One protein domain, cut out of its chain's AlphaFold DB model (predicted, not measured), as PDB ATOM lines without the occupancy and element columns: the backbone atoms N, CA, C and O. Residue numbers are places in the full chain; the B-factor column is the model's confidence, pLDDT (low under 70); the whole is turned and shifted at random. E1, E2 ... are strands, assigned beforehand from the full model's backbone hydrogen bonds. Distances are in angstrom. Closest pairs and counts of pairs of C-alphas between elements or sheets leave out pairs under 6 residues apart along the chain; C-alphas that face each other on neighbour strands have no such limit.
ATOM      1  N   LYS A 179      10.773  21.431   8.613       95.31
ATOM      2  CA  LYS A 179      10.557  22.413   7.550       95.31
ATOM      3  C   LYS A 179      11.575  22.195   6.442       95.31
ATOM      4  O   LYS A 179      12.779  22.188   6.693       95.31
ATOM      5  N   LEU A 180      11.086  22.006   5.218       94.88
ATOM      6  CA  LEU A 180      11.948  21.953   4.045       94.88
ATOM      7  C   LEU A 180      12.543  23.333   3.799       94.88
ATOM      8  O   LEU A 180      11.828  24.310   3.579       94.88
ATOM      9  N   LEU A 181      13.864  23.387   3.826       93.62
ATOM     10  CA  LEU A 181      14.628  24.561   3.483       93.62
ATOM     11  C   LEU A 181      14.739  24.633   1.959       93.62
ATOM     12  O   LEU A 181      15.533  23.924   1.344       93.62
ATOM     13  N   THR A 182      13.899  25.464   1.348       89.69
ATOM     14  CA  THR A 182      13.835  25.620  -0.114       89.69
ATOM     15  C   THR A 182      14.957  26.494  -0.664       89.69
ATOM     16  O   THR A 182      15.326  26.360  -1.826       89.69
ATOM     17  N   GLU A 183      15.518  27.368   0.170       91.69
ATOM     18  CA  GLU A 183      16.580  28.301  -0.198       91.69
ATOM     19  C   GLU A 183      17.801  28.086   0.699       91.69
ATOM     20  O   GLU A 183      17.823  28.466   1.872       91.69
ATOM     21  N   TYR A 184      18.832  27.463   0.134       94.88
ATOM     22  CA  TYR A 184      20.133  27.301   0.771       94.88
ATOM     23  C   TYR A 184      21.239  27.215  -0.278       94.88
ATOM     24  O   TYR A 184      21.001  26.893  -1.442       94.88
ATOM     25  N   THR A 185      22.470  27.474   0.147       95.12
ATOM     26  CA  THR A 185      23.663  27.247  -0.666       95.12
ATOM     27  C   THR A 185      24.542  26.181  -0.033       95.12
ATOM     28  O   THR A 185      24.651  26.070   1.192       95.12
ATOM     29  N   LEU A 186      25.173  25.378  -0.888       94.69
ATOM     30  CA  LEU A 186      26.196  24.420  -0.492       94.69
ATOM     31  C   LEU A 186      27.558  24.992  -0.839       94.69
ATOM     32  O   LEU A 186      27.790  25.435  -1.961       94.69
ATOM     33  N   SER A 187      28.459  24.969   0.131       92.56
ATOM     34  CA  SER A 187      29.824  25.464  -0.028       92.56
ATOM     35  C   SER A 187      30.819  24.435   0.491       92.56
ATOM     36  O   SER A 187      30.552  23.723   1.462       92.56
ATOM     37  N   ASN A 188      31.954  24.325  -0.195       89.81
ATOM     38  CA  ASN A 188      33.036  23.418   0.167       89.81
ATOM     39  C   ASN A 188      34.086  24.203   0.955       89.81
ATOM     40  O   ASN A 188      34.589  25.212   0.468       89.81
ATOM     41  N   PHE A 189      34.421  23.725   2.149       84.75
ATOM     42  CA  PHE A 189      35.514  24.245   2.966       84.75
ATOM     43  C   PHE A 189      36.510  23.123   3.257       84.75
ATOM     44  O   PHE A 189      36.162  21.945   3.170       84.75
ATOM     45  N   GLU A 190      37.725  23.478   3.676       81.06
ATOM     46  CA  GLU A 190      38.733  22.505   4.131       81.06
ATOM     47  C   GLU A 190      38.197  21.614   5.262       81.06
ATOM     48  O   GLU A 190      38.469  20.419   5.310       81.06
ATOM     49  N   SER A 191      37.352  22.175   6.134       84.19
ATOM     50  CA  SER A 191      36.690  21.464   7.233       84.19
ATOM     51  C   SER A 191      35.465  20.635   6.812       84.19
ATOM     52  O   SER A 191      34.760  20.113   7.674       84.19
ATOM     53  N   GLY A 192      35.147  20.570   5.516       89.56
ATOM     54  CA  GLY A 192      33.992  19.859   4.968       89.56
ATOM     55  C   GLY A 192      32.926  20.762   4.340       89.56
ATOM     56  O   GLY A 192      33.045  21.986   4.278       89.56
ATOM     57  N   ARG A 193      31.859  20.130   3.838       93.75
ATOM     58  CA  ARG A 193      30.735  20.815   3.186       93.75
ATOM     59  C   ARG A 193      29.858  21.527   4.203       93.75
ATOM     60  O   ARG A 193      29.614  21.003   5.291       93.75
ATOM     61  N   ARG A 194      29.328  22.684   3.821       95.88
ATOM     62  CA  ARG A 194      28.442  23.483   4.668       95.88
ATOM     63  C   ARG A 194      27.167  23.901   3.950       95.88
ATOM     64  O   ARG A 194      27.173  24.132   2.741       95.88
ATOM     65  N   VAL A 195      26.094  23.987   4.727       96.38
ATOM     66  CA  VAL A 195      24.759  24.439   4.338       96.38
ATOM     67  C   VAL A 195      24.580  25.849   4.883       96.38
ATOM     68  O   VAL A 195      24.557  26.057   6.097       96.38
ATOM     69  N   THR A 196      24.455  26.819   3.984       96.56
ATOM     70  CA  THR A 196      24.186  28.217   4.322       96.56
ATOM     71  C   THR A 196      22.742  28.560   3.986       96.56
ATOM     72  O   THR A 196      22.290  28.297   2.875       96.56
ATOM     73  N   PHE A 197      22.036  29.204   4.910       96.31
ATOM     74  CA  PHE A 197      20.672  29.697   4.704       96.31
ATOM     75  C   PHE A 197      20.397  30.920   5.567       96.31
ATOM     76  O   PHE A 197      21.251  31.318   6.357       96.31
ATOM     77  N   SER A 198      19.226  31.538   5.415       95.75
ATOM     78  CA  SER A 198      18.848  32.696   6.225       95.75
ATOM     79  C   SER A 198      17.412  32.610   6.723       95.75
ATOM     80  O   SER A 198      16.526  32.150   6.011       95.75
ATOM     81  N   ILE A 199      17.182  33.098   7.941       95.19
ATOM     82  CA  ILE A 199      15.850  33.373   8.501       95.19
ATOM     83  C   ILE A 199      15.907  34.790   9.075       95.19
ATOM     84  O   ILE A 199      16.873  35.125   9.764       95.19
ATOM     85  N   ASN A 200      14.907  35.629   8.781       94.00
ATOM     86  CA  ASN A 200      14.898  37.063   9.122       94.00
ATOM     87  C   ASN A 200      16.160  37.805   8.660       94.00
ATOM     88  O   ASN A 200      16.746  38.581   9.415       94.00
ATOM     89  N   SER A 201      16.631  37.505   7.447       91.81
ATOM     90  CA  SER A 201      17.859  38.084   6.879       91.81
ATOM     91  C   SER A 201      19.140  37.808   7.686       91.81
ATOM     92  O   SER A 201      20.203  38.313   7.333       91.81
ATOM     93  N   LYS A 202      19.077  36.992   8.750       93.19
ATOM     94  CA  LYS A 202      20.246  36.508   9.486       93.19
ATOM     95  C   LYS A 202      20.699  35.186   8.891       93.19
ATOM     96  O   LYS A 202      19.936  34.219   8.858       93.19
ATOM     97  N   ARG A 203      21.952  35.168   8.440       94.56
ATOM     98  CA  ARG A 203      22.603  34.000   7.855       94.56
ATOM     99  C   ARG A 203      23.009  33.009   8.943       94.56
ATOM    100  O   ARG A 203      23.631  33.395   9.928       94.56
ATOM    101  N   GLN A 204      22.722  31.737   8.709       95.25
ATOM    102  CA  GLN A 204      23.282  30.604   9.431       95.25
ATOM    103  C   GLN A 204      24.167  29.791   8.501       95.25
ATOM    104  O   GLN A 204      23.929  29.716   7.293       95.25
ATOM    105  N   ASP A 205      25.191  29.183   9.084       95.19
ATOM    106  CA  ASP A 205      26.134  28.343   8.366       95.19
ATOM    107  C   ASP A 205      26.414  27.082   9.186       95.19
ATOM    108  O   ASP A 205      26.989  27.150  10.275       95.19
ATOM    109  N   ILE A 206      26.001  25.925   8.676       95.25
ATOM    110  CA  ILE A 206      25.966  24.660   9.415       95.25
ATOM    111  C   ILE A 206      26.754  23.600   8.655       95.25
ATOM    112  O   ILE A 206      26.672  23.511   7.431       95.25
ATOM    113  N   SER A 207      27.514  22.771   9.370       95.75
ATOM    114  CA  SER A 207      28.216  21.657   8.733       95.75
ATOM    115  C   SER A 207      27.208  20.648   8.183       95.75
ATOM    116  O   SER A 207      26.295  20.227   8.894       95.75
ATOM    117  N   LEU A 208      27.400  20.205   6.937       95.12
ATOM    118  CA  LEU A 208      26.563  19.166   6.332       95.12
ATOM    119  C   LEU A 208      26.608  17.866   7.152       95.12
ATOM    120  O   LEU A 208      25.613  17.157   7.215       95.12
ATOM    121  N   GLY A 209      27.718  17.590   7.848       94.75
ATOM    122  CA  GLY A 209      27.853  16.423   8.726       94.75
ATOM    123  C   GLY A 209      26.956  16.448   9.972       94.75
ATOM    124  O   GLY A 209      26.861  15.444  10.668       94.75
ATOM    125  N   GLN A 210      26.297  17.574  10.270       95.75
ATOM    126  CA  GLN A 210      25.282  17.670  11.331       95.75
ATOM    127  C   GLN A 210      23.884  17.266  10.847       95.75
ATOM    128  O   GLN A 210      22.962  17.140  11.654       95.75
ATOM    129  N   PHE A 211      23.718  17.076   9.537       96.12
ATOM    130  CA  PHE A 211      22.512  16.520   8.956       96.12
ATOM    131  C   PHE A 211      22.654  15.000   8.860       96.12
ATOM    132  O   PHE A 211      23.724  14.475   8.557       96.12
ATOM    133  N   VAL A 212      21.560  14.289   9.104       95.75
ATOM    134  CA  VAL A 212      21.489  12.825   8.991       95.75
ATOM    135  C   VAL A 212      20.409  12.435   7.996       95.75
ATOM    136  O   VAL A 212      19.527  13.244   7.717       95.75
ATOM    137  N   SER A 213      20.447  11.212   7.466       95.62
ATOM    138  CA  SER A 213      19.375  10.721   6.590       95.62
ATOM    139  C   SER A 213      18.019  10.864   7.274       95.62
ATOM    140  O   SER A 213      17.870  10.497   8.443       95.62
ATOM    141  N   TRP A 214      17.033  11.391   6.553       94.94
ATOM    142  CA  TRP A 214      15.667  11.406   7.047       94.94
ATOM    143  C   TRP A 214      15.038  10.025   6.861       94.94
ATOM    144  O   TRP A 214      15.084   9.446   5.780       94.94
ATOM    145  N   GLU A 215      14.480   9.477   7.937       91.50
ATOM    146  CA  GLU A 215      13.992   8.091   7.978       91.50
ATOM    147  C   GLU A 215      12.814   7.848   7.024       91.50
ATOM    148  O   GLU A 215      12.645   6.738   6.528       91.50
ATOM    149  N   SER A 216      12.015   8.882   6.745       92.06
ATOM    150  CA  SER A 216      10.846   8.772   5.867       92.06
ATOM    151  C   SER A 216      11.183   8.868   4.379       92.06
ATOM    152  O   SER A 216      10.414   8.361   3.566       92.06
ATOM    153  N   ASP A 217      12.300   9.505   4.012       93.81
ATOM    154  CA  ASP A 217      12.744   9.614   2.620       93.81
ATOM    155  C   ASP A 217      14.269   9.872   2.549       93.81
ATOM    156  O   ASP A 217      14.730  10.951   2.945       93.81
ATOM    157  N   PRO A 218      15.065   8.924   2.012       92.44
ATOM    158  CA  PRO A 218      16.523   9.045   1.924       92.44
ATOM    159  C   PRO A 218      17.001  10.137   0.947       92.44
ATOM    160  O   PRO A 218      18.187  10.485   0.939       92.44
ATOM    161  N   ASN A 219      16.103  10.705   0.133       95.50
ATOM    162  CA  ASN A 219      16.397  11.870  -0.703       95.50
ATOM    163  C   ASN A 219      16.497  13.167   0.103       95.50
ATOM    164  O   ASN A 219      16.806  14.211  -0.472       95.50
ATOM    165  N   PHE A 220      16.252  13.125   1.413       96.62
ATOM    166  CA  PHE A 220      16.392  14.271   2.292       96.62
ATOM    167  C   PHE A 220      17.332  13.979   3.455       96.62
ATOM    168  O   PHE A 220      17.422  12.865   3.974       96.62
ATOM    169  N   LEU A 221      18.008  15.034   3.898       96.75
ATOM    170  CA  LEU A 221      18.749  15.036   5.148       96.75
ATOM    171  C   LEU A 221      18.051  15.956   6.150       96.75
ATOM    172  O   LEU A 221      17.570  17.027   5.780       96.75
ATOM    173  N   ILE A 222      18.026  15.555   7.418       96.81
ATOM    174  CA  ILE A 222      17.415  16.296   8.519       96.81
ATOM    175  C   ILE A 222      18.468  16.784   9.514       96.81
ATOM    176  O   ILE A 222      19.298  16.017  10.004       96.81
ATOM    177  N   HIS A 223      18.385  18.058   9.890       96.62
ATOM    178  CA  HIS A 223      19.066  18.576  11.071       96.62
ATOM    179  C   HIS A 223      18.129  18.480  12.279       96.62
ATOM    180  O   HIS A 223      17.394  19.424  12.574       96.62
ATOM    181  N   LYS A 224      18.170  17.359  13.015       93.44
ATOM    182  CA  LYS A 224      17.193  17.028  14.078       93.44
ATOM    183  C   LYS A 224      16.940  18.169  15.077       93.44
ATOM    184  O   LYS A 224      15.791  18.485  15.354       93.44
ATOM    185  N   ARG A 225      17.993  18.856  15.548       93.56
ATOM    186  CA  ARG A 225      17.848  19.979  16.500       93.56
ATOM    187  C   ARG A 225      17.064  21.163  15.928       93.56
ATOM    188  O   ARG A 225      16.200  21.691  16.612       93.56
ATOM    189  N   LEU A 226      17.376  21.598  14.707       95.12
ATOM    190  CA  LEU A 226      16.721  22.733  14.046       95.12
ATOM    191  C   LEU A 226      15.412  22.343  13.371       95.12
ATOM    192  O   LEU A 226      14.668  23.225  12.963       95.12
ATOM    193  N   ASN A 227      15.145  21.039  13.255       95.81
ATOM    194  CA  ASN A 227      13.961  20.508  12.603       95.81
ATOM    195  C   ASN A 227      13.839  21.023  11.147       95.81
ATOM    196  O   ASN A 227      12.775  21.431  10.688       95.81
ATOM    197  N   LEU A 228      14.968  21.008  10.425       96.69
ATOM    198  CA  LEU A 228      15.088  21.438   9.028       96.69
ATOM    199  C   LEU A 228      15.433  20.259   8.118       96.69
ATOM    200  O   LEU A 228      16.325  19.474   8.451       96.69
ATOM    201  N   LEU A 229      14.769  20.178   6.964       97.00
ATOM    202  CA  LEU A 229      15.107  19.275   5.864       97.00
ATOM    203  C   LEU A 229      15.849  20.024   4.760       97.00
ATOM    204  O   LEU A 229      15.515  21.162   4.443       97.00
ATOM    205  N   ILE A 230      16.790  19.340   4.124       96.44
ATOM    206  CA  ILE A 230      17.367  19.721   2.832       96.44
ATOM    207  C   ILE A 230      17.292  18.531   1.883       96.44
ATOM    208  O   ILE A 230      17.267  17.383   2.336       96.44
ATOM    209  N   HIS A 231      17.321  18.783   0.577       95.81
ATOM    210  CA  HIS A 231      17.551  17.709  -0.384       95.81
ATOM    211  C   HIS A 231      18.957  17.136  -0.190       95.81
ATOM    212  O   HIS A 231      19.927  17.888  -0.052       95.81
ATOM    213  N   ASN A 232      19.050  15.808  -0.174       91.31
ATOM    214  CA  ASN A 232      20.295  15.070  -0.036       91.31
ATOM    215  C   ASN A 232      21.200  15.403  -1.226       91.31
ATOM    216  O   ASN A 232      20.871  15.059  -2.366       91.31
TER     217      ASN A 232
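AT A GLANCE: This is residues 179 to 232 of the 236 residues of an uncharacterized protein of Helicocarpus griseus UAMH5409 (UniProt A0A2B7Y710). A strongly twisted sheet of three strands, E1, E2 and E3, stands at one side of the domain, and a small two-strand hairpin, E4 and E5, stands at the other, with a gap between the named strands of the two sheets. Residues 179 to 184 cross from beside E5 to E1, and the long link of residues 208 to 219 crosses from E3 to the side of E4 and then loops out on the side away from the larger sheet, past Ser 216, before it turns back into E4; short pairings tie residues 179 to 180 to E5 and residues 212 to 213 to E4, one on each side of the hairpin. The printed part has 54 residues with no named helix and five named strands, E1 to E5 along the chain, in two antiparallel sheets, ordered E1, E2, E3 and E4, E5. The class is all strand; the whole is compact, with a radius of gyration of the C-alphas of 10.8 A, and spans 28 by 28 by 17 A.

HOW THE PARTS SIT: E2, residues 192 to 199, is the inner strand of the larger sheet, with E1, residues 185 to 189, and E3, residues 202 to 207, as its edge strands. The three form a meander, each strand the antiparallel neighbour of the one before. E1 and E2 are a hairpin with 145 degrees between their directions; C-alphas 188 and 193 face each other at 4.6 A, and N 187 and O 194 are within hydrogen-bond range at 3.0 A. E2 and E3 are a hairpin at 155 degrees; C-alphas 198 and 203 face each other at 4.3 A, and N 195 and O 206 are within hydrogen-bond range at 2.8 A. This sheet is only just strongly twisted, its C-alphas lying up to 4.3 A off its best plane. E4, residues 220 to 223, and E5, residues 228 to 231, are an antiparallel hairpin at 152 degrees; C-alphas 220 and 231 face each other at 4.5 A, and N 221 and O 230 are within hydrogen-bond range at 2.9 A. E1, E2 and E3 are each apart from both E4 and E5. Residues 179 to 180 pair parallel with residues 228 to 229 of E5, and residues 212 to 213 pair antiparallel with residues 221 to 222 of E4.

IN THESE COORDINATES: E2, residues 192 to 199, is the longest strand at 22.9 A from first to last C-alpha; it runs from (33.992, 19.859, 4.968) to (15.850, 33.373, 8.501). E3, residues 202 to 207, measures 16.9 A, and E1, residues 185 to 189, 12.8 A, beginning with C-alpha 185 at (23.663, 27.247, -0.666). E4, residues 220 to 223, and E5, residues 228 to 231, have four residues each; E5 ends with C-alpha 231 at (17.551, 17.709, -0.384).

THE WHOLE: The two C-alphas farthest apart, of Glu 190 and Ser 216, are 31.1 A from each other. The printed part has no cut. The link from E3 to E4, 12 residues, is long; the other three links are tight. The mean pLDDT of the printed part is 93.9, and no printed residue is under 70.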